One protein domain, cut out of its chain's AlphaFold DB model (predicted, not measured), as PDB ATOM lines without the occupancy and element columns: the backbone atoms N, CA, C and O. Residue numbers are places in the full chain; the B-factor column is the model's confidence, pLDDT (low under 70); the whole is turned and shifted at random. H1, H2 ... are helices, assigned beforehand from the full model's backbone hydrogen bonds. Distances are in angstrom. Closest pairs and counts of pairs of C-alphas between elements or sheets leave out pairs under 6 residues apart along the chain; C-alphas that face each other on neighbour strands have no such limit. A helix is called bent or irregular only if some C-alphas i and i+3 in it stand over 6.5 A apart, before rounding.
ATOM      1  N   GLN A   4      17.324 -33.445   2.163       87.81
ATOM      2  CA  GLN A   4      16.113 -33.910   2.861       87.81
ATOM      3  C   GLN A   4      15.468 -32.873   3.794       87.81
ATOM      4  O   GLN A   4      14.249 -32.820   3.854       87.81
ATOM      5  N   ALA A   5      16.250 -32.054   4.511       88.81
ATOM      6  CA  ALA A   5      15.675 -31.023   5.379       88.81
ATOM      7  C   ALA A   5      15.069 -29.856   4.581       88.81
ATOM      8  O   ALA A   5      14.002 -29.376   4.936       88.81
ATOM      9  N   TYR A   6      15.720 -29.427   3.495       91.75
ATOM     10  CA  TYR A   6      15.175 -28.402   2.598       91.75
ATOM     11  C   TYR A   6      13.901 -28.905   1.914       91.75
ATOM     12  O   TYR A   6      12.876 -28.233   1.961       91.75
ATOM     13  N   ASP A   7      13.950 -30.118   1.359       92.94
ATOM     14  CA  ASP A   7      12.823 -30.736   0.657       92.94
ATOM     15  C   ASP A   7      11.639 -30.968   1.607       92.94
ATOM     16  O   ASP A   7      10.499 -30.704   1.242       92.94
ATOM     17  N   ALA A   8      11.897 -31.396   2.849       92.94
ATOM     18  CA  ALA A   8      10.852 -31.570   3.855       92.94
ATOM     19  C   ALA A   8      10.189 -30.240   4.235       92.94
ATOM     20  O   ALA A   8       8.968 -30.175   4.304       92.94
ATOM     21  N   VAL A   9      10.966 -29.173   4.451       93.50
ATOM     22  CA  VAL A   9      10.401 -27.857   4.792       93.50
ATOM     23  C   VAL A   9       9.660 -27.244   3.602       93.50
ATOM     24  O   VAL A   9       8.614 -26.627   3.791       93.50
ATOM     25  N   LYS A  10      10.155 -27.451   2.375       92.81
ATOM     26  CA  LYS A  10       9.444 -27.075   1.148       92.81
ATOM     27  C   LYS A  10       8.105 -27.809   1.040       92.81
ATOM     28  O   LYS A  10       7.091 -27.151   0.844       92.81
ATOM     29  N   GLN A  11       8.085 -29.125   1.261       93.12
ATOM     30  CA  GLN A  11       6.845 -29.906   1.268       93.12
ATOM     31  C   GLN A  11       5.879 -29.419   2.354       93.12
ATOM     32  O   GLN A  11       4.708 -29.222   2.071       93.12
ATOM     33  N   MET A  12       6.362 -29.146   3.572       92.19
ATOM     34  CA  MET A  12       5.526 -28.593   4.646       92.19
ATOM     35  C   MET A  12       4.899 -27.247   4.266       92.19
ATOM     36  O   MET A  12       3.762 -26.974   4.634       92.19
ATOM     37  N   GLU A  13       5.639 -26.386   3.563       91.50
ATOM     38  CA  GLU A  13       5.105 -25.117   3.070       91.50
ATOM     39  C   GLU A  13       4.045 -25.337   1.984       91.50
ATOM     40  O   GLU A  13       2.990 -24.707   2.034       91.50
ATOM     41  N   GLU A  14       4.292 -26.242   1.036       89.38
ATOM     42  CA  GLU A  14       3.324 -26.615  -0.004       89.38
ATOM     43  C   GLU A  14       2.042 -27.204   0.601       89.38
ATOM     44  O   GLU A  14       0.948 -26.775   0.237       89.38
ATOM     45  N   ASP A  15       2.171 -28.104   1.577       89.88
ATOM     46  CA  ASP A  15       1.052 -28.710   2.299       89.88
ATOM     47  C   ASP A  15       0.250 -27.643   3.058       89.88
ATOM     48  O   ASP A  15      -0.969 -27.572   2.924       89.88
ATOM     49  N   ALA A  16       0.921 -26.741   3.782       87.81
ATOM     50  CA  ALA A  16       0.256 -25.672   4.527       87.81
ATOM     51  C   ALA A  16      -0.454 -24.659   3.607       87.81
ATOM     52  O   ALA A  16      -1.507 -24.122   3.960       87.81
ATOM     53  N   LEU A  17       0.104 -24.383   2.422       85.88
ATOM     54  CA  LEU A  17      -0.546 -23.553   1.404       85.88
ATOM     55  C   LEU A  17      -1.766 -24.257   0.797       85.88
ATOM     56  O   LEU A  17      -2.793 -23.606   0.610       85.88
ATOM     57  N   SER A  18      -1.647 -25.554   0.512       84.19
ATOM     58  CA  SER A  18      -2.722 -26.405  -0.007       84.19
ATOM     59  C   SER A  18      -3.896 -26.478   0.977       84.19
ATOM     60  O   SER A  18      -5.036 -26.196   0.606       84.19
ATOM     61  N   GLU A  19      -3.612 -26.731   2.260       85.31
ATOM     62  CA  GLU A  19      -4.604 -26.731   3.341       85.31
ATOM     63  C   GLU A  19      -5.293 -25.369   3.478       85.31
ATOM     64  O   GLU A  19      -6.518 -25.297   3.526       85.31
ATOM     65  N   ALA A  20      -4.530 -24.270   3.487       82.06
ATOM     66  CA  ALA A  20      -5.100 -22.928   3.604       82.06
ATOM     67  C   ALA A  20      -6.006 -22.563   2.418       82.06
ATOM     68  O   ALA A  20      -6.965 -21.806   2.578       82.06
ATOM     69  N   ARG A  21      -5.699 -23.084   1.227       81.38
ATOM     70  CA  ARG A  21      -6.504 -22.895   0.015       81.38
ATOM     71  C   ARG A  21      -7.655 -23.881  -0.104       81.38
ATOM     72  O   ARG A  21      -8.484 -23.688  -0.992       81.38
ATOM     73  N   HIS A  22      -7.732 -24.870   0.793       81.19
ATOM     74  CA  HIS A  22      -8.688 -25.972   0.722       81.19
ATOM     75  C   HIS A  22      -8.615 -26.689  -0.641       81.19
ATOM     76  O   HIS A  22      -9.633 -27.050  -1.245       81.19
ATOM     77  N   ASP A  23      -7.394 -26.853  -1.160       74.12
ATOM     78  CA  ASP A  23      -7.161 -27.460  -2.466       74.12
ATOM     79  C   ASP A  23      -7.704 -28.902  -2.466       74.12
ATOM     80  O   ASP A  23      -7.314 -29.750  -1.665       74.12
ATOM     81  N   GLY A  24      -8.639 -29.187  -3.377       72.06
ATOM     82  CA  GLY A  24      -9.273 -30.503  -3.506       72.06
ATOM     83  C   GLY A  24     -10.498 -30.748  -2.615       72.06
ATOM     84  O   GLY A  24     -11.100 -31.814  -2.739       72.06
ATOM     85  N   GLU A  25     -10.911 -29.793  -1.773       75.56
ATOM     86  CA  GLU A  25     -12.114 -29.936  -0.929       75.56
ATOM     87  C   GLU A  25     -13.419 -29.515  -1.626       75.56
ATOM     88  O   GLU A  25     -14.504 -29.917  -1.207       75.56
ATOM     89  N   PHE A  26     -13.331 -28.737  -2.707       73.75
ATOM     90  CA  PHE A  26     -14.494 -28.223  -3.427       73.75
ATOM     91  C   PHE A  26     -14.658 -28.889  -4.794       73.75
ATOM     92  O   PHE A  26     -13.758 -28.858  -5.631       73.75
ATOM     93  N   GLU A  27     -15.848 -29.444  -5.044       75.19
ATOM     94  CA  GLU A  27     -16.241 -29.921  -6.377       75.19
ATOM     95  C   GLU A  27     -16.513 -28.749  -7.339       75.19
ATOM     96  O   GLU A  27     -16.265 -28.859  -8.543       75.19
ATOM     97  N   ASP A  28     -16.994 -27.613  -6.813       77.81
ATOM     98  CA  ASP A  28     -17.162 -26.376  -7.575       77.81
ATOM     99  C   ASP A  28     -15.843 -25.592  -7.638       77.81
ATOM    100  O   ASP A  28     -15.364 -25.044  -6.645       77.81
ATOM    101  N   GLN A  29     -15.272 -25.491  -8.839       68.12
ATOM    102  CA  GLN A  29     -14.032 -24.752  -9.080       68.12
ATOM    103  C   GLN A  29     -14.147 -23.259  -8.750       68.12
ATOM    104  O   GLN A  29     -13.148 -22.635  -8.396       68.12
ATOM    105  N   GLU A  30     -15.338 -22.667  -8.851       66.62
ATOM    106  CA  GLU A  30     -15.539 -21.248  -8.536       66.62
ATOM    107  C   GLU A  30     -15.643 -21.004  -7.027       66.62
ATOM    108  O   GLU A  30     -15.219 -19.962  -6.522       66.62
ATOM    109  N   GLU A  31     -16.173 -21.967  -6.274       74.75
ATOM    110  CA  GLU A  31     -16.059 -21.977  -4.817       74.75
ATOM    111  C   GLU A  31     -14.602 -22.164  -4.386       74.75
ATOM    112  O   GLU A  31     -14.100 -21.328  -3.634       74.75
ATOM    113  N   ALA A  32     -13.892 -23.142  -4.964       70.19
ATOM    114  CA  ALA A  32     -12.469 -23.375  -4.704       70.19
ATOM    115  C   ALA A  32     -11.632 -22.103  -4.906       70.19
ATOM    116  O   ALA A  32     -10.879 -21.695  -4.027       70.19
ATOM    117  N   LYS A  33     -11.815 -21.412  -6.039       66.81
ATOM    118  CA  LYS A  33     -11.105 -20.160  -6.341       66.81
ATOM    119  C   LYS A  33     -11.439 -19.044  -5.364       66.81
ATOM    120  O   LYS A  33     -10.538 -18.330  -4.934       66.81
ATOM    121  N   ARG A  34     -12.719 -18.865  -5.019       74.50
ATOM    122  CA  ARG A  34     -13.131 -17.828  -4.058       74.50
ATOM    123  C   ARG A  34     -12.529 -18.081  -2.682       74.50
ATOM    124  O   ARG A  34     -12.081 -17.129  -2.046       74.50
ATOM    125  N   VAL A  35     -12.490 -19.338  -2.248       76.88
ATOM    126  CA  VAL A  35     -11.880 -19.730  -0.975       76.88
ATOM    127  C   VAL A  35     -10.364 -19.544  -1.023       76.88
ATOM    128  O   VAL A  35      -9.820 -18.871  -0.152       76.88
ATOM    129  N   ALA A  36      -9.696 -20.002  -2.084       72.69
ATOM    130  CA  ALA A  36      -8.259 -19.816  -2.270       72.69
ATOM    131  C   ALA A  36      -7.848 -18.332  -2.337       72.69
ATOM    132  O   ALA A  36      -6.822 -17.951  -1.774       72.69
ATOM    133  N   ALA A  37      -8.650 -17.475  -2.979       69.31
ATOM    134  CA  ALA A  37      -8.408 -16.032  -3.044       69.31
ATOM    135  C   ALA A  37      -8.615 -15.331  -1.688       69.31
ATOM    136  O   ALA A  37      -7.957 -14.332  -1.400       69.31
ATOM    137  N   ALA A  38      -9.518 -15.850  -0.853       73.62
ATOM    138  CA  ALA A  38      -9.774 -15.340   0.492       73.62
ATOM    139  C   ALA A  38      -8.839 -15.940   1.562       73.62
ATOM    140  O   ALA A  38      -8.833 -15.462   2.700       73.62
ATOM    141  N   ALA A  39      -8.065 -16.971   1.214       78.69
ATOM    142  CA  ALA A  39      -7.217 -17.699   2.143       78.69
ATOM    143  C   ALA A  39      -6.141 -16.795   2.756       78.69
ATOM    144  O   ALA A  39      -5.331 -16.165   2.068       78.69
ATOM    145  N   VAL A  40      -6.088 -16.779   4.087       79.12
ATOM    146  CA  VAL A  40      -4.958 -16.203   4.813       79.12
ATOM    147  C   VAL A  40      -3.835 -17.228   4.781       79.12
ATOM    148  O   VAL A  40      -3.874 -18.223   5.499       79.12
ATOM    149  N   LEU A  41      -2.841 -16.989   3.927       81.56
ATOM    150  CA  LEU A  41      -1.713 -17.905   3.799       81.56
ATOM    151  C   LEU A  41      -0.892 -17.932   5.100       81.56
ATOM    152  O   LEU A  41      -0.602 -16.863   5.658       81.56
ATOM    153  N   PRO A  42      -0.490 -19.122   5.576       86.38
ATOM    154  CA  PRO A  42       0.360 -19.236   6.747       86.38
ATOM    155  C   PRO A  42       1.727 -18.579   6.494       86.38
ATOM    156  O   PRO A  42       2.176 -18.462   5.348       86.38
ATOM    157  N   PRO A  43       2.415 -18.118   7.553       90.38
ATOM    158  CA  PRO A  43       3.800 -17.694   7.424       90.38
ATOM    159  C   PRO A  43       4.665 -18.856   6.926       90.38
ATOM    160  O   PRO A  43       4.453 -20.000   7.317       90.38
ATOM    161  N   SER A  44       5.677 -18.545   6.112       93.56
ATOM    162  CA  SER A  44       6.663 -19.547   5.704       93.56
ATOM    163  C   SER A  44       7.314 -20.199   6.935       93.56
ATOM    164  O   SER A  44       7.705 -19.460   7.850       93.56
ATOM    165  N   PRO A  45       7.506 -21.533   6.960       95.38
ATOM    166  CA  PRO A  45       8.203 -22.209   8.053       95.38
ATOM    167  C   PRO A  45       9.616 -21.666   8.297       95.38
ATOM    168  O   PRO A  45      10.100 -21.695   9.420       95.38
ATOM    169  N   TYR A  46      10.261 -21.100   7.271       96.44
ATOM    170  CA  TYR A  46      11.585 -20.479   7.383       96.44
ATOM    171  C   TYR A  46      11.627 -19.222   8.266       96.44
ATOM    172  O   TYR A  46      12.711 -18.709   8.532       96.44
ATOM    173  N   LYS A  47      10.476 -18.696   8.707       95.75
ATOM    174  CA  LYS A  47      10.424 -17.623   9.711       95.75
ATOM    175  C   LYS A  47      10.684 -18.112  11.132       95.75
ATOM    176  O   LYS A  47      10.951 -17.284  11.998       95.75
ATOM    177  N   ASP A  48      10.558 -19.412  11.372       96.81
ATOM    178  CA  ASP A  48      10.976 -20.026  12.622       96.81
ATOM    179  C   ASP A  48      12.509 -20.130  12.645       96.81
ATOM    180  O   ASP A  48      13.121 -20.634  11.697       96.81
ATOM    181  N   ASP A  49      13.134 -19.610  13.704       97.06
ATOM    182  CA  ASP A  49      14.594 -19.523  13.790       97.06
ATOM    183  C   ASP A  49      15.254 -20.913  13.847       97.06
ATOM    184  O   ASP A  49      16.308 -21.096  13.232       97.06
ATOM    185  N   ASP A  50      14.626 -21.914  14.476       97.06
ATOM    186  CA  ASP A  50      15.178 -23.274  14.555       97.06
ATOM    187  C   ASP A  50      15.142 -23.954  13.176       97.06
ATOM    188  O   ASP A  50      16.117 -24.587  12.749       97.06
ATOM    189  N   VAL A  51      14.036 -23.789  12.436       96.50
ATOM    190  CA  VAL A  51      13.903 -24.286  11.055       96.50
ATOM    191  C   VAL A  51      14.914 -23.598  10.136       96.50
ATOM    192  O   VAL A  51      15.607 -24.266   9.358       96.50
ATOM    193  N   TYR A  52      15.036 -22.273  10.240       97.50
ATOM    194  CA  TYR A  52      16.006 -21.491   9.479       97.50
ATOM    195  C   TYR A  52      17.442 -21.960   9.742       97.50
ATOM    196  O   TYR A  52      18.182 -22.246   8.795       97.50
ATOM    197  N   GLU A  53      17.845 -22.077  11.011       97.12
ATOM    198  CA  GLU A  53      19.199 -22.485  11.393       97.12
ATOM    199  C   GLU A  53      19.525 -23.907  10.930       97.12
ATOM    200  O   GLU A  53      20.626 -24.148  10.412       97.12
ATOM    201  N   LEU A  54      18.573 -24.838  11.057       96.38
ATOM    202  CA  LEU A  54      18.723 -26.218  10.597       96.38
ATOM    203  C   LEU A  54      19.009 -26.273   9.092       96.38
ATOM    204  O   LEU A  54      20.010 -26.866   8.664       96.38
ATOM    205  N   VAL A  55      18.149 -25.645   8.285       97.12
ATOM    206  CA  VAL A  55      18.261 -25.690   6.822       97.12
ATOM    207  C   VAL A  55      19.472 -24.889   6.346       97.12
ATOM    208  O   VAL A  55      20.237 -25.379   5.510       97.12
ATOM    209  N   SER A  56      19.724 -23.711   6.920       96.81
ATOM    210  CA  SER A  56      20.878 -22.890   6.547       96.81
ATOM    211  C   SER A  56      22.207 -23.580   6.872       96.81
ATOM    212  O   SER A  56      23.118 -23.623   6.037       96.81
ATOM    213  N   THR A  57      22.315 -24.221   8.041       96.38
ATOM    214  CA  THR A  57      23.510 -24.994   8.416       96.38
ATOM    215  C   THR A  57      23.751 -26.149   7.450       96.38
ATOM    216  O   THR A  57      24.894 -26.396   7.048       96.38
ATOM    217  N   MET A  58      22.689 -26.853   7.051       95.94
ATOM    218  CA  MET A  58      22.770 -27.919   6.054       95.94
ATOM    219  C   MET A  58      23.284 -27.381   4.708       95.94
ATOM    220  O   MET A  58      24.277 -27.894   4.184       95.94
ATOM    221  N   LEU A  59      22.663 -26.327   4.168       96.31
ATOM    222  CA  LEU A  59      23.047 -25.732   2.883       96.31
ATOM    223  C   LEU A  59      24.487 -25.209   2.906       96.31
ATOM    224  O   LEU A  59      25.247 -25.446   1.968       96.31
ATOM    225  N   MET A  60      24.915 -24.577   4.000       95.44
ATOM    226  CA  MET A  60      26.291 -24.111   4.180       95.44
ATOM    227  C   MET A  60      27.311 -25.262   4.157       95.44
ATOM    228  O   MET A  60      28.370 -25.130   3.534       95.44
ATOM    229  N   ARG A  61      26.999 -26.418   4.763       95.00
ATOM    230  CA  ARG A  61      27.853 -27.618   4.677       95.00
ATOM    231  C   ARG A  61      27.976 -28.112   3.236       95.00
ATOM    232  O   ARG A  61      29.091 -28.378   2.790       95.00
ATOM    233  N   TYR A  62      26.872 -28.170   2.492       94.25
ATOM    234  CA  TYR A  62      26.904 -28.590   1.090       94.25
ATOM    235  C   TYR A  62      27.583 -27.577   0.176       94.25
ATOM    236  O   TYR A  62      28.300 -27.976  -0.729       94.25
ATOM    237  N   ARG A  63      27.497 -26.275   0.446       94.06
ATOM    238  CA  ARG A  63      28.289 -25.274  -0.288       94.06
ATOM    239  C   ARG A  63      29.796 -25.497  -0.125       94.06
ATOM    240  O   ARG A  63      30.535 -25.382  -1.097       94.06
ATOM    241  N   ARG A  64      30.248 -25.863   1.081       94.56
ATOM    242  CA  ARG A  64      31.666 -26.158   1.379       94.56
ATOM    243  C   ARG A  64      32.140 -27.500   0.821       94.56
ATOM    244  O   ARG A  64      33.337 -27.695   0.628       94.56
ATOM    245  N   SER A  65      31.237 -28.450   0.610       92.69
ATOM    246  CA  SER A  65      31.555 -29.793   0.114       92.69
ATOM    247  C   SER A  65      30.435 -30.295  -0.804       92.69
ATOM    248  O   SER A  65      29.658 -31.168  -0.417       92.69
ATOM    249  N   PRO A  66      30.327 -29.741  -2.026       88.19
ATOM    250  CA  PRO A  66      29.117 -29.855  -2.846       88.19
ATOM    251  C   PRO A  66      28.959 -31.207  -3.556       88.19
ATOM    252  O   PRO A  66      27.903 -31.497  -4.129       88.19
ATOM    253  N   GLY A  67      29.975 -32.071  -3.469       88.06
ATOM    254  CA  GLY A  67      29.984 -33.369  -4.129       88.06
ATOM    255  C   GLY A  67      29.874 -33.204  -5.652       88.06
ATOM    256  O   GLY A  67      30.611 -32.395  -6.213       88.06
ATOM    257  N   PRO A  68      28.983 -33.951  -6.335       86.38
ATOM    258  CA  PRO A  68      28.804 -33.846  -7.786       86.38
ATOM    259  C   PRO A  68      27.948 -32.645  -8.223       86.38
ATOM    260  O   PRO A  68      27.893 -32.327  -9.409       86.38
ATOM    261  N   VAL A  69      27.244 -31.997  -7.293       87.94
ATOM    262  CA  VAL A  69      26.394 -30.833  -7.575       87.94
ATOM    263  C   VAL A  69      27.256 -29.572  -7.524       87.94
ATOM    264  O   VAL A  69      28.267 -29.528  -6.833       87.94
ATOM    265  N   ARG A  70      26.882 -28.523  -8.257       92.56
ATOM    266  CA  ARG A  70      27.569 -27.226  -8.190       92.56
ATOM    267  C   ARG A  70      27.219 -26.501  -6.892       92.56
ATOM    268  O   ARG A  70      26.056 -26.470  -6.499       92.56
ATOM    269  N   TRP A  71      28.204 -25.878  -6.245       94.62
ATOM    270  CA  TRP A  71      27.979 -25.154  -4.987       94.62
ATOM    271  C   TRP A  71      26.974 -23.997  -5.144       94.62
ATOM    272  O   TRP A  71      26.241 -23.700  -4.201       94.62
ATOM    273  N   GLN A  72      26.891 -23.404  -6.342       96.25
ATOM    274  CA  GLN A  72      25.956 -22.329  -6.694       96.25
ATOM    275  C   GLN A  72      24.490 -22.735  -6.510       96.25
ATOM    276  O   GLN A  72      23.671 -21.903  -6.127       96.25
ATOM    277  N   ARG A  73      24.159 -24.019  -6.703       95.44
ATOM    278  CA  ARG A  73      22.806 -24.534  -6.460       95.44
ATOM    279  C   ARG A  73      22.416 -24.395  -4.995       95.44
ATOM    280  O   ARG A  73      21.385 -23.815  -4.682       95.44
ATOM    281  N   TYR A  74      23.288 -24.835  -4.093       96.56
ATOM    282  CA  TYR A  74      23.056 -24.712  -2.654       96.56
ATOM    283  C   TYR A  74      23.079 -23.252  -2.177       96.56
ATOM    284  O   TYR A  74      22.350 -22.898  -1.256       96.56
ATOM    285  N   ALA A  75      23.894 -22.391  -2.799       97.56
ATOM    286  CA  ALA A  75      23.852 -20.952  -2.541       97.56
ATOM    287  C   ALA A  75      22.530 -20.323  -3.016       97.56
ATOM    288  O   ALA A  75      21.958 -19.523  -2.286       97.56
ATOM    289  N   SER A  76      21.994 -20.739  -4.166       98.06
ATOM    290  CA  SER A  76      20.694 -20.264  -4.659       98.06
ATOM    291  C   SER A  76      19.546 -20.687  -3.739       98.06
ATOM    292  O   SER A  76      18.699 -19.861  -3.415       98.06
ATOM    293  N   TYR A  77      19.550 -21.920  -3.219       97.69
ATOM    294  CA  TYR A  77      18.573 -22.328  -2.199       97.69
ATOM    295  C   TYR A  77      18.726 -21.560  -0.889       97.69
ATOM    296  O   TYR A  77      17.731 -21.248  -0.247       97.69
ATOM    297  N   GLN A  78      19.948 -21.199  -0.490       98.38
ATOM    298  CA  GLN A  78      20.121 -20.347   0.685       98.38
ATOM    299  C   GLN A  78      19.493 -18.963   0.457       98.38
ATOM    300  O   GLN A  78      18.864 -18.445   1.373       98.38
ATOM    301  N   VAL A  79      19.574 -18.401  -0.759       98.62
ATOM    302  CA  VAL A  79      18.850 -17.164  -1.101       98.62
ATOM    303  C   VAL A  79      17.333 -17.353  -0.973       98.62
ATOM    304  O   VAL A  79      16.675 -16.472  -0.430       98.62
ATOM    305  N   VAL A  80      16.778 -18.493  -1.410       98.19
ATOM    306  CA  VAL A  80      15.349 -18.827  -1.224       98.19
ATOM    307  C   VAL A  80      14.981 -18.850   0.260       98.19
ATOM    308  O   VAL A  80      13.998 -18.228   0.654       98.19
ATOM    309  N   VAL A  81      15.778 -19.535   1.085       98.25
ATOM    310  CA  VAL A  81      15.561 -19.637   2.538       98.25
ATOM    311  C   VAL A  81      15.612 -18.255   3.191       98.25
ATOM    312  O   VAL A  81      14.686 -17.889   3.910       98.25
ATOM    313  N   ASP A  82      16.638 -17.453   2.894       98.56
ATOM    314  CA  ASP A  82      16.770 -16.088   3.417       98.56
ATOM    315  C   ASP A  82      15.599 -15.200   2.970       98.56
ATOM    316  O   ASP A  82      15.068 -14.418   3.757       98.56
ATOM    317  N   TYR A  83      15.157 -15.340   1.720       98.12
ATOM    318  CA  TYR A  83      14.017 -14.612   1.176       98.12
ATOM    319  C   TYR A  83      12.699 -14.981   1.876       98.12
ATOM    320  O   TYR A  83      11.962 -14.090   2.306       98.12
ATOM    321  N   LYS A  84      12.411 -16.279   2.038       96.44
ATOM    322  CA  LYS A  84      11.192 -16.783   2.695       96.44
ATOM    323  C   LYS A  84      11.171 -16.493   4.203       96.44
ATOM    324  O   LYS A  84      10.104 -16.242   4.763       96.44
ATOM    325  N   ALA A  85      12.346 -16.420   4.829       97.31
ATOM    326  CA  ALA A  85      12.541 -15.949   6.202       97.31
ATOM    327  C   ALA A  85      12.439 -14.415   6.359       97.31
ATOM    328  O   ALA A  85      12.617 -13.901   7.459       97.31
ATOM    329  N   GLU A  86      12.194 -13.668   5.274       97.06
ATOM    330  CA  GLU A  86      12.195 -12.194   5.227       97.06
ATOM    331  C   GLU A  86      13.535 -11.541   5.620       97.06
ATOM    332  O   GLU A  86      13.610 -10.355   5.947       97.06
ATOM    333  N   ARG A  87      14.637 -12.289   5.517       98.06
ATOM    334  CA  ARG A  87      16.017 -11.820   5.714       98.06
ATOM    335  C   ARG A  87      16.571 -11.265   4.398       98.06
ATOM    336  O   ARG A  87      17.609 -11.704   3.899       98.06
ATOM    337  N   TYR A  88      15.873 -10.288   3.816       98.00
ATOM    338  CA  TYR A  88      16.128  -9.812   2.449       98.00
ATOM    339  C   TYR A  88      17.541  -9.255   2.228       98.00
ATOM    340  O   TYR A  88      18.110  -9.451   1.156       98.00
ATOM    341  N   ASP A  89      18.146  -8.617   3.233       98.25
ATOM    342  CA  ASP A  89      19.537  -8.157   3.142       98.25
ATOM    343  C   ASP A  89      20.539  -9.311   3.020       98.25
ATOM    344  O   ASP A  89      21.500  -9.208   2.256       98.25
ATOM    345  N   ALA A  90      20.311 -10.422   3.731       98.44
ATOM    346  CA  ALA A  90      21.136 -11.623   3.619       98.44
ATOM    347  C   ALA A  90      20.953 -12.282   2.244       98.44
ATOM    348  O   ALA A  90      21.947 -12.562   1.568       98.44
ATOM    349  N   ALA A  91      19.698 -12.401   1.789       98.56
ATOM    350  CA  ALA A  91      19.351 -12.902   0.461       98.56
ATOM    351  C   ALA A  91      20.047 -12.092  -0.647       98.56
ATOM    352  O   ALA A  91      20.729 -12.655  -1.502       98.56
ATOM    353  N   ARG A  92      19.937 -10.754  -0.597       98.50
ATOM    354  CA  ARG A  92      20.586  -9.837  -1.545       98.50
ATOM    355  C   ARG A  92      22.103  -9.976  -1.507       98.50
ATOM    356  O   ARG A  92      22.726 -10.053  -2.561       98.50
ATOM    357  N   LYS A  93      22.699  -9.993  -0.312       98.38
ATOM    358  CA  LYS A  93      24.153 -10.091  -0.159       98.38
ATOM    359  C   LYS A  93      24.688 -11.373  -0.787       98.38
ATOM    360  O   LYS A  93      25.635 -11.313  -1.558       98.38
ATOM    361  N   LEU A  94      24.070 -12.516  -0.498       98.25
ATOM    362  CA  LEU A  94      24.493 -13.794  -1.064       98.25
ATOM    363  C   LEU A  94      24.309 -13.835  -2.590       98.25
ATOM    364  O   LEU A  94      25.185 -14.323  -3.308       98.25
ATOM    365  N   LEU A  95      23.195 -13.286  -3.083       98.44
ATOM    366  CA  LEU A  95      22.915 -13.154  -4.510       98.44
ATOM    367  C   LEU A  95      23.989 -12.319  -5.232       98.44
ATOM    368  O   LEU A  95      24.480 -12.727  -6.284       98.44
ATOM    369  N   ASP A  96      24.374 -11.174  -4.669       98.00
ATOM    370  CA  ASP A  96      25.370 -10.276  -5.258       98.00
ATOM    371  C   ASP A  96      26.798 -10.827  -5.135       98.00
ATOM    372  O   ASP A  96      27.510 -10.920  -6.140       98.00
ATOM    373  N   ASP A  97      27.208 -11.198  -3.920       97.88
ATOM    374  CA  ASP A  97      28.603 -11.494  -3.584       97.88
ATOM    375  C   ASP A  97      29.056 -12.854  -4.132       97.88
ATOM    376  O   ASP A  97      30.219 -13.014  -4.506       97.88
ATOM    377  N   GLU A  98      28.159 -13.845  -4.181       97.12
ATOM    378  CA  GLU A  98      28.528 -15.220  -4.533       97.12
ATOM    379  C   GLU A  98      27.901 -15.702  -5.840       97.12
ATOM    380  O   GLU A  98      28.543 -16.420  -6.605       97.12
ATOM    381  N   LEU A  99      26.669 -15.292  -6.139       97.44
ATOM    382  CA  LEU A  99      25.952 -15.742  -7.338       97.44
ATOM    383  C   LEU A  99      26.048 -14.761  -8.511       97.44
ATOM    384  O   LEU A  99      25.460 -14.995  -9.566       97.44
ATOM    385  N   SER A 100      26.796 -13.663  -8.353       96.62
ATOM    386  CA  SER A 100      26.946 -12.622  -9.380       96.62
ATOM    387  C   SER A 100      25.607 -12.054  -9.880       96.62
ATOM    388  O   SER A 100      25.513 -11.564 -11.004       96.62
ATOM    389  N   GLY A 101      24.570 -12.079  -9.039       96.25
ATOM    390  CA  GLY A 101      23.240 -11.560  -9.348       96.25
ATOM    391  C   GLY A 101      22.295 -12.518 -10.077       96.25
ATOM    392  O   GLY A 101      21.290 -12.036 -10.589       96.25
ATOM    393  N   VAL A 102      22.591 -13.821 -10.168       96.88
ATOM    394  CA  VAL A 102      21.755 -14.781 -10.917       96.88
ATOM    395  C   VAL A 102      21.439 -16.014 -10.075       96.88
ATOM    396  O   VAL A 102      22.346 -16.718  -9.637       96.88
ATOM    397  N   LEU A 103      20.152 -16.305  -9.882       97.56
ATOM    398  CA  LEU A 103      19.705 -17.545  -9.247       97.56
ATOM    399  C   LEU A 103      19.681 -18.710 -10.245       97.56
ATOM    400  O   LEU A 103      19.363 -18.538 -11.423       97.56
ATOM    401  N   GLU A 104      19.944 -19.919  -9.749       96.50
ATOM    402  CA  GLU A 104      19.659 -21.149 -10.495       96.50
ATOM    403  C   GLU A 104      18.145 -21.279 -10.790       96.50
ATOM    404  O   GLU A 104      17.333 -20.856  -9.961       96.50
ATOM    405  N   PRO A 105      17.731 -21.882 -11.924       94.19
ATOM    406  CA  PRO A 105      16.330 -21.902 -12.368       94.19
ATOM    407  C   PRO A 105      15.315 -22.377 -11.320       94.19
ATOM    408  O   PRO A 105      14.325 -21.698 -11.081       94.19
ATOM    409  N   GLU A 106      15.593 -23.483 -10.631       92.50
ATOM    410  CA  GLU A 106      14.696 -24.023  -9.598       92.50
ATOM    411  C   GLU A 106      14.548 -23.072  -8.397       92.50
ATOM    412  O   GLU A 106      13.465 -22.894  -7.855       92.50
ATOM    413  N   ALA A 107      15.625 -22.382  -8.014       95.81
ATOM    414  CA  ALA A 107      15.562 -21.382  -6.953       95.81
ATOM    415  C   ALA A 107      14.784 -20.128  -7.389       95.81
ATOM    416  O   ALA A 107      14.130 -19.492  -6.564       95.81
ATOM    417  N   ARG A 108      14.825 -19.767  -8.681       96.12
ATOM    418  CA  ARG A 108      13.981 -18.691  -9.232       96.12
ATOM    419  C   ARG A 108      12.502 -19.042  -9.108       96.12
ATOM    420  O   ARG A 108      11.723 -18.180  -8.708       96.12
ATOM    421  N   GLU A 109      12.136 -20.283  -9.425       92.12
ATOM    422  CA  GLU A 109      10.768 -20.792  -9.267       92.12
ATOM    423  C   GLU A 109      10.323 -20.739  -7.798       92.12
ATOM    424  O   GLU A 109       9.241 -20.230  -7.513       92.12
ATOM    425  N   ASP A 110      11.190 -21.143  -6.863       92.94
ATOM    426  CA  ASP A 110      10.882 -21.144  -5.427       92.94
ATOM    427  C   ASP A 110      10.734 -19.733  -4.808       92.94
ATOM    428  O   ASP A 110      10.002 -19.570  -3.826       92.94
ATOM    429  N   VAL A 111      11.416 -18.708  -5.342       94.56
ATOM    430  CA  VAL A 111      11.167 -17.290  -4.979       94.56
ATOM    431  C   VAL A 111       9.867 -16.788  -5.616       94.56
ATOM    432  O   VAL A 111       9.115 -16.023  -4.998       94.56
ATOM    433  N   GLY A 112       9.609 -17.222  -6.850       90.12
ATOM    434  CA  GLY A 112       8.418 -16.910  -7.625       90.12
ATOM    435  C   GLY A 112       8.395 -15.505  -8.239       90.12
ATOM    436  O   GLY A 112       9.165 -14.603  -7.893       90.12
ATOM    437  N   GLY A 113       7.439 -15.310  -9.150       87.12
ATOM    438  CA  GLY A 113       7.264 -14.078  -9.924       87.12
ATOM    439  C   GLY A 113       8.233 -13.951 -11.106       87.12
ATOM    440  O   GLY A 113       9.161 -14.738 -11.270       87.12
ATOM    441  N   THR A 114       8.017 -12.942 -11.951       87.56
ATOM    442  CA  THR A 114       8.772 -12.781 -13.208       87.56
ATOM    443  C   THR A 114      10.228 -12.347 -12.994       87.56
ATOM    444  O   THR A 114      11.120 -12.765 -13.733       87.56
ATOM    445  N   LEU A 115      10.487 -11.510 -11.983       94.94
ATOM    446  CA  LEU A 115      11.800 -10.904 -11.721       94.94
ATOM    447  C   LEU A 115      12.257 -11.138 -10.267       94.94
ATOM    448  O   LEU A 115      12.346 -10.174  -9.497       94.94
ATOM    449  N   PRO A 116      12.537 -12.393  -9.867       96.88
ATOM    450  CA  PRO A 116      12.831 -12.734  -8.475       96.88
ATOM    451  C   PRO A 116      14.061 -11.994  -7.926       96.88
ATOM    452  O   PRO A 116      14.009 -11.465  -6.818       96.88
ATOM    453  N   GLU A 117      15.136 -11.847  -8.703       98.12
ATOM    454  CA  GLU A 117      16.336 -11.119  -8.266       98.12
ATOM    455  C   GLU A 117      16.056  -9.630  -8.043       98.12
ATOM    456  O   GLU A 117      16.389  -9.081  -6.993       98.12
ATOM    457  N   ALA A 118      15.389  -8.966  -8.994       98.12
ATOM    458  CA  ALA A 118      15.039  -7.552  -8.853       98.12
ATOM    459  C   ALA A 118      14.072  -7.319  -7.679       98.12
ATOM    460  O   ALA A 118      14.175  -6.304  -6.987       98.12
ATOM    461  N   ARG A 119      13.174  -8.278  -7.412       98.12
ATOM    462  CA  ARG A 119      12.285  -8.270  -6.244       98.12
ATOM    463  C   ARG A 119      13.061  -8.387  -4.931       98.12
ATOM    464  O   ARG A 119      12.798  -7.607  -4.020       98.12
ATOM    465  N   ILE A 120      14.051  -9.283  -4.843       98.50
ATOM    466  CA  ILE A 120      14.955  -9.384  -3.680       98.50
ATOM    467  C   ILE A 120      15.644  -8.036  -3.430       98.50
ATOM    468  O   ILE A 120      15.644  -7.540  -2.305       98.50
ATOM    469  N   HIS A 121      16.166  -7.391  -4.480       98.56
ATOM    470  CA  HIS A 121      16.763  -6.058  -4.360       98.56
ATOM    471  C   HIS A 121      15.765  -4.985  -3.901       98.56
ATOM    472  O   HIS A 121      16.140  -4.100  -3.131       98.56
ATOM    473  N   ALA A 122      14.514  -5.039  -4.365       98.38
ATOM    474  CA  ALA A 122      13.473  -4.099  -3.957       98.38
ATOM    475  C   ALA A 122      13.121  -4.253  -2.467       98.38
ATOM    476  O   ALA A 122      13.049  -3.256  -1.743       98.38
ATOM    477  N   LEU A 123      12.968  -5.492  -1.991       98.06
ATOM    478  CA  LEU A 123      12.630  -5.809  -0.600       98.06
ATOM    479  C   LEU A 123      13.797  -5.596   0.374       98.06
ATOM    480  O   LEU A 123      13.567  -5.257   1.529       98.06
ATOM    481  N   ALA A 124      15.040  -5.724  -0.088       97.75
ATOM    482  CA  ALA A 124      16.243  -5.392   0.680       97.75
ATOM    483  C   ALA A 124      16.605  -3.891   0.641       97.75
ATOM    484  O   ALA A 124      17.665  -3.486   1.116       97.75
ATOM    485  N   SER A 125      15.787  -3.046   0.009       95.56
ATOM    486  CA  SER A 125      16.040  -1.603  -0.030       95.56
ATOM    487  C   SER A 125      15.692  -0.934   1.311       95.56
ATOM    488  O   SER A 125      14.916  -1.488   2.091       95.56
ATOM    489  N   PRO A 126      16.159   0.305   1.575       94.50
ATOM    490  CA  PRO A 126      15.739   1.060   2.762       94.50
ATOM    491  C   PRO A 126      14.219   1.258   2.880       94.50
ATOM    492  O   PRO A 126      13.711   1.493   3.972       94.50
ATOM    493  N   LEU A 127      13.490   1.165   1.760       96.94
ATOM    494  CA  LEU A 127      12.029   1.232   1.698       96.94
ATOM    495  C   LEU A 127      11.389  -0.154   1.505       96.94
ATOM    496  O   LEU A 127      10.229  -0.241   1.112       96.94
ATOM    497  N   GLY A 128      12.103  -1.242   1.801       96.94
ATOM    498  CA  GLY A 128      11.623  -2.617   1.642       96.94
ATOM    499  C   GLY A 128      10.313  -2.913   2.376       96.94
ATOM    500  O   GLY A 128       9.458  -3.622   1.850       96.94
ATOM    501  N   GLY A 129      10.098  -2.291   3.540       96.69
ATOM    502  CA  GLY A 129       8.819  -2.358   4.257       96.69
ATOM    503  C   GLY A 129       7.647  -1.755   3.469       96.69
ATOM    504  O   GLY A 129       6.577  -2.360   3.417       96.69
ATOM    505  N   ASP A 130       7.857  -0.619   2.790       97.12
ATOM    506  CA  ASP A 130       6.849  -0.006   1.908       97.12
ATOM    507  C   ASP A 130       6.580  -0.902   0.688       97.12
ATOM    508  O   ASP A 130       5.432  -1.031   0.267       97.12
ATOM    509  N   VAL A 131       7.613  -1.563   0.143       98.00
ATOM    510  CA  VAL A 131       7.466  -2.527  -0.967       98.00
ATOM    511  C   VAL A 131       6.608  -3.715  -0.545       98.00
ATOM    512  O   VAL A 131       5.625  -4.028  -1.212       98.00
ATOM    513  N   LYS A 132       6.930  -4.340   0.591       96.56
ATOM    514  CA  LYS A 132       6.151  -5.455   1.141       96.56
ATOM    515  C   LYS A 132       4.697  -5.046   1.384       96.56
ATOM    516  O   LYS A 132       3.773  -5.757   0.989       96.56
ATOM    517  N   ARG A 133       4.485  -3.862   1.967       97.19
ATOM    518  CA  ARG A 133       3.142  -3.324   2.188       97.19
ATOM    519  C   ARG A 133       2.394  -3.076   0.878       97.19
ATOM    520  O   ARG A 133       1.196  -3.331   0.813       97.19
ATOM    521  N   ALA A 134       3.077  -2.609  -0.164       97.75
ATOM    522  CA  ALA A 134       2.474  -2.446  -1.482       97.75
ATOM    523  C   ALA A 134       2.017  -3.790  -2.070       97.75
ATOM    524  O   ALA A 134       0.905  -3.882  -2.577       97.75
ATOM    525  N   GLU A 135       2.818  -4.854  -1.940       95.06
ATOM    526  CA  GLU A 135       2.424  -6.201  -2.379       95.06
ATOM    527  C   GLU A 135       1.198  -6.735  -1.617       95.06
ATOM    528  O   GLU A 135       0.324  -7.371  -2.205       95.06
ATOM    529  N   GLU A 136       1.098  -6.465  -0.314       93.50
ATOM    530  CA  GLU A 136      -0.097  -6.777   0.482       93.50
ATOM    531  C   GLU A 136      -1.328  -5.991   0.013       93.50
ATOM    532  O   GLU A 136      -2.394  -6.577  -0.164       93.50
ATOM    533  N   LEU A 137      -1.187  -4.682  -0.218       94.94
ATOM    534  CA  LEU A 137      -2.273  -3.833  -0.718       94.94
ATOM    535  C   LEU A 137      -2.744  -4.286  -2.100       94.94
ATOM    536  O   LEU A 137      -3.947  -4.363  -2.336       94.94
ATOM    537  N   TYR A 138      -1.810  -4.637  -2.984       93.00
ATOM    538  CA  TYR A 138      -2.126  -5.172  -4.302       93.00
ATOM    539  C   TYR A 138      -2.927  -6.475  -4.206       93.00
ATOM    540  O   TYR A 138      -3.981  -6.581  -4.827       93.00
ATOM    541  N   ARG A 139      -2.496  -7.433  -3.370       88.31
ATOM    542  CA  ARG A 139      -3.250  -8.680  -3.127       88.31
ATOM    543  C   ARG A 139      -4.642  -8.429  -2.548       88.31
ATOM    544  O   ARG A 139      -5.564  -9.172  -2.845       88.31
ATOM    545  N   ALA A 140      -4.810  -7.363  -1.769       88.44
ATOM    546  CA  ALA A 140      -6.105  -6.939  -1.241       88.44
ATOM    547  C   ALA A 140      -6.964  -6.139  -2.250       88.44
ATOM    548  O   ALA A 140      -7.965  -5.543  -1.853       88.44
ATOM    549  N   GLY A 141      -6.565  -6.053  -3.527       89.19
ATOM    550  CA  GLY A 141      -7.276  -5.303  -4.570       89.19
ATOM    551  C   GLY A 141      -7.151  -3.779  -4.461       89.19
ATOM    552  O   GLY A 141      -7.802  -3.043  -5.202       89.19
ATOM    553  N   LYS A 142      -6.305  -3.267  -3.559       93.31
ATOM    554  CA  LYS A 142      -6.079  -1.831  -3.333       93.31
ATOM    555  C   LYS A 142      -4.973  -1.301  -4.243       93.31
ATOM    556  O   LYS A 142      -3.931  -0.829  -3.779       93.31
ATOM    557  N   VAL A 143      -5.201  -1.408  -5.552       95.00
ATOM    558  CA  VAL A 143      -4.203  -1.105  -6.590       95.00
ATOM    559  C   VAL A 143      -3.698   0.338  -6.488       95.00
ATOM    560  O   VAL A 143      -2.487   0.547  -6.478       95.00
ATOM    561  N   ASP A 144      -4.586   1.319  -6.313       95.56
ATOM    562  CA  ASP A 144      -4.196   2.733  -6.212       95.56
ATOM    563  C   ASP A 144      -3.273   3.005  -5.010       95.56
ATOM    564  O   ASP A 144      -2.239   3.659  -5.151       95.56
ATOM    565  N   GLU A 145      -3.595   2.453  -3.832       97.25
ATOM    566  CA  GLU A 145      -2.753   2.580  -2.633       97.25
ATOM    567  C   GLU A 145      -1.384   1.895  -2.841       97.25
ATOM    568  O   GLU A 145      -0.342   2.445  -2.469       97.25
ATOM    569  N   SER A 146      -1.370   0.723  -3.489       97.69
ATOM    570  CA  SER A 146      -0.139   0.005  -3.849       97.69
ATOM    571  C   SER A 146       0.751   0.827  -4.789       97.69
ATOM    572  O   SER A 146       1.961   0.934  -4.568       97.69
ATOM    573  N   LEU A 147       0.175   1.445  -5.825       97.94
ATOM    574  CA  LEU A 147       0.917   2.252  -6.799       97.94
ATOM    575  C   LEU A 147       1.613   3.457  -6.156       97.94
ATOM    576  O   LEU A 147       2.733   3.792  -6.550       97.94
ATOM    577  N   VAL A 148       0.994   4.080  -5.148       97.81
ATOM    578  CA  VAL A 148       1.604   5.191  -4.398       97.81
ATOM    579  C   VAL A 148       2.878   4.732  -3.683       97.81
ATOM    580  O   VAL A 148       3.925   5.376  -3.816       97.81
ATOM    581  N   LEU A 149       2.824   3.603  -2.969       98.19
ATOM    582  CA  LEU A 149       3.987   3.064  -2.256       98.19
ATOM    583  C   LEU A 149       5.089   2.602  -3.215       98.19
ATOM    584  O   LEU A 149       6.258   2.934  -3.006       98.19
ATOM    585  N   LEU A 150       4.731   1.914  -4.305       98.00
ATOM    586  CA  LEU A 150       5.692   1.492  -5.331       98.00
ATOM    587  C   LEU A 150       6.369   2.689  -6.005       98.00
ATOM    588  O   LEU A 150       7.577   2.661  -6.230       98.00
ATOM    589  N   GLY A 151       5.621   3.758  -6.298       97.75
ATOM    590  CA  GLY A 151       6.167   4.980  -6.887       97.75
ATOM    591  C   GLY A 151       7.185   5.662  -5.971       97.75
ATOM    592  O   GLY A 151       8.269   6.038  -6.422       97.75
ATOM    593  N   LYS A 152       6.868   5.754  -4.673       97.12
ATOM    594  CA  LYS A 152       7.783   6.272  -3.646       97.12
ATOM    595  C   LYS A 152       9.044   5.410  -3.535       97.12
ATOM    596  O   LYS A 152      10.147   5.950  -3.590       97.12
ATOM    597  N   ALA A 153       8.893   4.090  -3.420       97.38
ATOM    598  CA  ALA A 153      10.017   3.162  -3.298       97.38
ATOM    599  C   ALA A 153      10.935   3.203  -4.530       97.38
ATOM    600  O   ALA A 153      12.158   3.289  -4.396       97.38
ATOM    601  N   ARG A 154      10.351   3.248  -5.733       97.50
ATOM    602  CA  ARG A 154      11.087   3.352  -6.997       97.50
ATOM    603  C   ARG A 154      11.976   4.593  -7.069       97.50
ATOM    604  O   ARG A 154      13.078   4.511  -7.603       97.50
ATOM    605  N   ALA A 155      11.520   5.738  -6.559       95.88
ATOM    606  CA  ALA A 155      12.262   6.999  -6.639       95.88
ATOM    607  C   ALA A 155      13.618   6.963  -5.909       95.88
ATOM    608  O   ALA A 155      14.505   7.755  -6.220       95.88
ATOM    609  N   SER A 156      13.793   6.042  -4.957       93.31
ATOM    610  CA  SER A 156      15.038   5.842  -4.202       93.31
ATOM    611  C   SER A 156      15.668   4.464  -4.440       93.31
ATOM    612  O   SER A 156      16.571   4.063  -3.708       93.31
ATOM    613  N   ALA A 157      15.190   3.725  -5.443       95.50
ATOM    614  CA  ALA A 157      15.618   2.360  -5.706       95.50
ATOM    615  C   ALA A 157      17.011   2.295  -6.347       95.50
ATOM    616  O   ALA A 157      17.372   3.101  -7.206       95.50
ATOM    617  N   LEU A 158      17.776   1.269  -5.972       94.38
ATOM    618  CA  LEU A 158      19.023   0.928  -6.651       94.38
ATOM    619  C   LEU A 158      18.739   0.423  -8.077       94.38
ATOM    620  O   LEU A 158      17.695  -0.199  -8.295       94.38
ATOM    621  N   PRO A 159      19.679   0.576  -9.031       96.69
ATOM    622  CA  PRO A 159      19.475   0.157 -10.420       96.69
ATOM    623  C   PRO A 159      18.985  -1.288 -10.588       96.69
ATOM    624  O   PRO A 159      18.119  -1.542 -11.418       96.69
ATOM    625  N   ARG A 160      19.476  -2.224  -9.760       96.88
ATOM    626  CA  ARG A 160      19.078  -3.644  -9.808       96.88
ATOM    627  C   ARG A 160      17.620  -3.906  -9.396       96.88
ATOM    628  O   ARG A 160      17.071  -4.926  -9.786       96.88
ATOM    629  N   ALA A 161      16.984  -2.998  -8.654       97.81
ATOM    630  CA  ALA A 161      15.577  -3.107  -8.255       97.81
ATOM    631  C   ALA A 161      14.610  -2.423  -9.241       97.81
ATOM    632  O   ALA A 161      13.411  -2.700  -9.217       97.81
ATOM    633  N   LEU A 162      15.105  -1.527 -10.107       97.38
ATOM    634  CA  LEU A 162      14.261  -0.760 -11.034       97.38
ATOM    635  C   LEU A 162      13.378  -1.634 -11.938       97.38
ATOM    636  O   LEU A 162      12.199  -1.301 -12.046       97.38
ATOM    637  N   PRO A 163      13.862  -2.758 -12.514       96.81
ATOM    638  CA  PRO A 163      13.023  -3.612 -13.355       96.81
ATOM    639  C   PRO A 163      11.758  -4.111 -12.648       96.81
ATOM    640  O   PRO A 163      10.681  -4.090 -13.238       96.81
ATOM    641  N   TYR A 164      11.862  -4.479 -11.366       97.44
ATOM    642  CA  TYR A 164      10.711  -4.905 -10.569       97.44
ATOM    643  C   TYR A 164       9.694  -3.766 -10.412       97.44
ATOM    644  O   TYR A 164       8.505  -3.949 -10.668       97.44
ATOM    645  N   PHE A 165      10.148  -2.563 -10.050       97.88
ATOM    646  CA  PHE A 165       9.249  -1.419  -9.897       97.88
ATOM    647  C   PHE A 165       8.602  -0.992 -11.213       97.88
ATOM    648  O   PHE A 165       7.403  -0.714 -11.236       97.88
ATOM    649  N   ASP A 166       9.374  -0.942 -12.298       97.38
ATOM    650  CA  ASP A 166       8.865  -0.602 -13.625       97.38
ATOM    651  C   ASP A 166       7.782  -1.589 -14.057       97.38
ATOM    652  O   ASP A 166       6.712  -1.167 -14.498       97.38
ATOM    653  N   GLN A 167       8.022  -2.888 -13.855       96.75
ATOM    654  CA  GLN A 167       7.058  -3.930 -14.182       96.75
ATOM    655  C   GLN A 167       5.758  -3.783 -13.382       96.75
ATOM    656  O   GLN A 167       4.675  -3.723 -13.965       96.75
ATOM    657  N   ARG A 168       5.851  -3.658 -12.053       96.81
ATOM    658  CA  ARG A 168       4.670  -3.571 -11.178       96.81
ATOM    659  C   ARG A 168       3.874  -2.281 -11.382       96.81
ATOM    660  O   ARG A 168       2.647  -2.319 -11.370       96.81
ATOM    661  N   LEU A 169       4.546  -1.150 -11.607       97.31
ATOM    662  CA  LEU A 169       3.875   0.119 -11.900       97.31
ATOM    663  C   LEU A 169       3.187   0.105 -13.266       97.31
ATOM    664  O   LEU A 169       2.097   0.657 -13.390       97.31
ATOM    665  N   ALA A 170       3.803  -0.494 -14.289       96.44
ATOM    666  CA  ALA A 170       3.189  -0.606 -15.608       96.44
ATOM    667  C   ALA A 170       1.917  -1.469 -15.564       96.44
ATOM    668  O   ALA A 170       0.874  -1.026 -16.042       96.44
ATOM    669  N   ALA A 171       1.978  -2.636 -14.911       95.88
ATOM    670  CA  ALA A 171       0.824  -3.516 -14.731       95.88
ATOM    671  C   ALA A 171      -0.303  -2.839 -13.931       95.88
ATOM    672  O   ALA A 171      -1.438  -2.748 -14.396       95.88
ATOM    673  N   GLY A 172       0.018  -2.271 -12.764       96.31
ATOM    674  CA  GLY A 172      -0.993  -1.650 -11.908       96.31
ATOM    675  C   GLY A 172      -1.650  -0.410 -12.529       96.31
ATOM    676  O   GLY A 172      -2.806  -0.132 -12.233       96.31
ATOM    677  N   ARG A 173      -0.972   0.322 -13.428       96.06
ATOM    678  CA  ARG A 173      -1.596   1.435 -14.172       96.06
ATOM    679  C   ARG A 173      -2.712   0.960 -15.097       96.06
ATOM    680  O   ARG A 173      -3.762   1.593 -15.129       96.06
ATOM    681  N   ILE A 174      -2.494  -0.151 -15.804       96.38
ATOM    682  CA  ILE A 174      -3.530  -0.774 -16.637       96.38
ATOM    683  C   ILE A 174      -4.719  -1.147 -15.748       96.38
ATOM    684  O   ILE A 174      -5.846  -0.757 -16.033       96.38
ATOM    685  N   GLU A 175      -4.473  -1.825 -14.627       96.62
ATOM    686  CA  GLU A 175      -5.536  -2.218 -13.693       96.62
ATOM    687  C   GLU A 175      -6.308  -1.022 -13.123       96.62
ATOM    688  O   GLU A 175      -7.536  -1.070 -13.049       96.62
TER     689      GLU A 175
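AT A GLANCE: This is residues 4 to 175 of the 382 residues of an uncharacterized protein of Acidobacteria bacterium (UniProt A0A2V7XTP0). The model is a broad, all-helix V with an open gap between its two arms: H1 and H2 make one arm, the three back-and-forth helices H8, H9 and H10 make the other, and H3 to H6 form the closed end. At that end H3, H4 and H5 also run back and forth, H6 packs on H4, and H7 joins this group to the second arm, crossing H10. The printed part has 172 residues with ten named helices, H1 to H10 in order along the chain, and no named strand. It is compact, with a radius of gyration of the C-alphas of 17.3 A, and spans 48 by 45 by 26 A along its three main axes.

HOW THE PARTS SIT: H1, residues 4 to 21, touches H2, residues 29 to 38, with its residues 20 to 21 alone; the closest C-alphas, of Arg 21 and Ala 36, are 4.2 A apart, and the lines are only just about perpendicular at 72 degrees. H1 touches H3, residues 49 to 64, with its residues 5 to 6 alone, at a steep tilt of 42 degrees, opposite ways; the closest C-alphas, of Tyr 6 and Val 55, are 5.9 A apart. H3 and H4, residues 71 to 84, form a helical hairpin at a shallow tilt of 16 degrees, closest at the C-alphas of Arg 63 and Trp 71, 4.7 A. H4 and H5, residues 88 to 97, form another at 20 degrees, closest at the C-alphas of Val 79 and Ala 91, 4.6 A. H4 also touches H6, residues 105 to 111, the same way at a shallow tilt of 15 degrees; the closest C-alphas, of Tyr 77 and Ala 107, are 5.7 A apart. H5 touches H7, residues 116 to 123, at a steep tilt of 51 degrees, opposite ways, closest at the C-alphas of Arg 92 and Ile 120, 6.0 A. H4 and H7 are the hubs, touching three helices each. H7 and H8, residues 128 to 139, touch only at the corner by their link, where the C-alphas of Ala 122 and Gly 128 are 6.1 A apart. H8 and H9, residues 143 to 155, form a helical hairpin at a shallow tilt of 23 degrees, closest at the C-alphas of Ala 134 and Ser 146, 4.3 A. H9 and H10, residues 159 to 175, form the next, also at 23 degrees, closest at the C-alphas of Arg 154 and Phe 165, 5.9 A. H10 touches H7 with residues 160 to 165 alone, about perpendicular at 88 degrees; the closest C-alphas, of Ala 118 and Ala 161, are 4.5 A apart. H1 and H2 are apart from H8, H9 and H10. In H1 to H9 every O i to N i+4 pair is within hydrogen-bond range; in H10 11 of 13 are.

IN THESE COORDINATES: H1 begins at C-alpha 4, (16.113, -33.910, 2.861), and runs 25.3 A to C-alpha 21, (-6.504, -22.895, 0.015). H2 measures 14.1 A, H3 22.1 A, H4 20.3 A and H5 14.0 A from first to last C-alpha. H6 and H7 are shorter, at 10.1 A and 10.5 A. H8 measures 16.8 A and H9 18.4 A. H10 measures 25.3 A and ends at C-alpha 175, (-5.536, -2.218, -13.693); it is irregular, with C-alphas 160 and 163 7.0 A apart.

THE WHOLE: The two C-alphas farthest apart, of Gly 67 and Asp 144, are 49.8 A from each other. The printed part has no cut and no long link; the links from H4 to H5 and from H6 through to H10 are tight. The mean pLDDT of the printed part is 92.6, and residues 29 to 30, 33 and 37 are under 70.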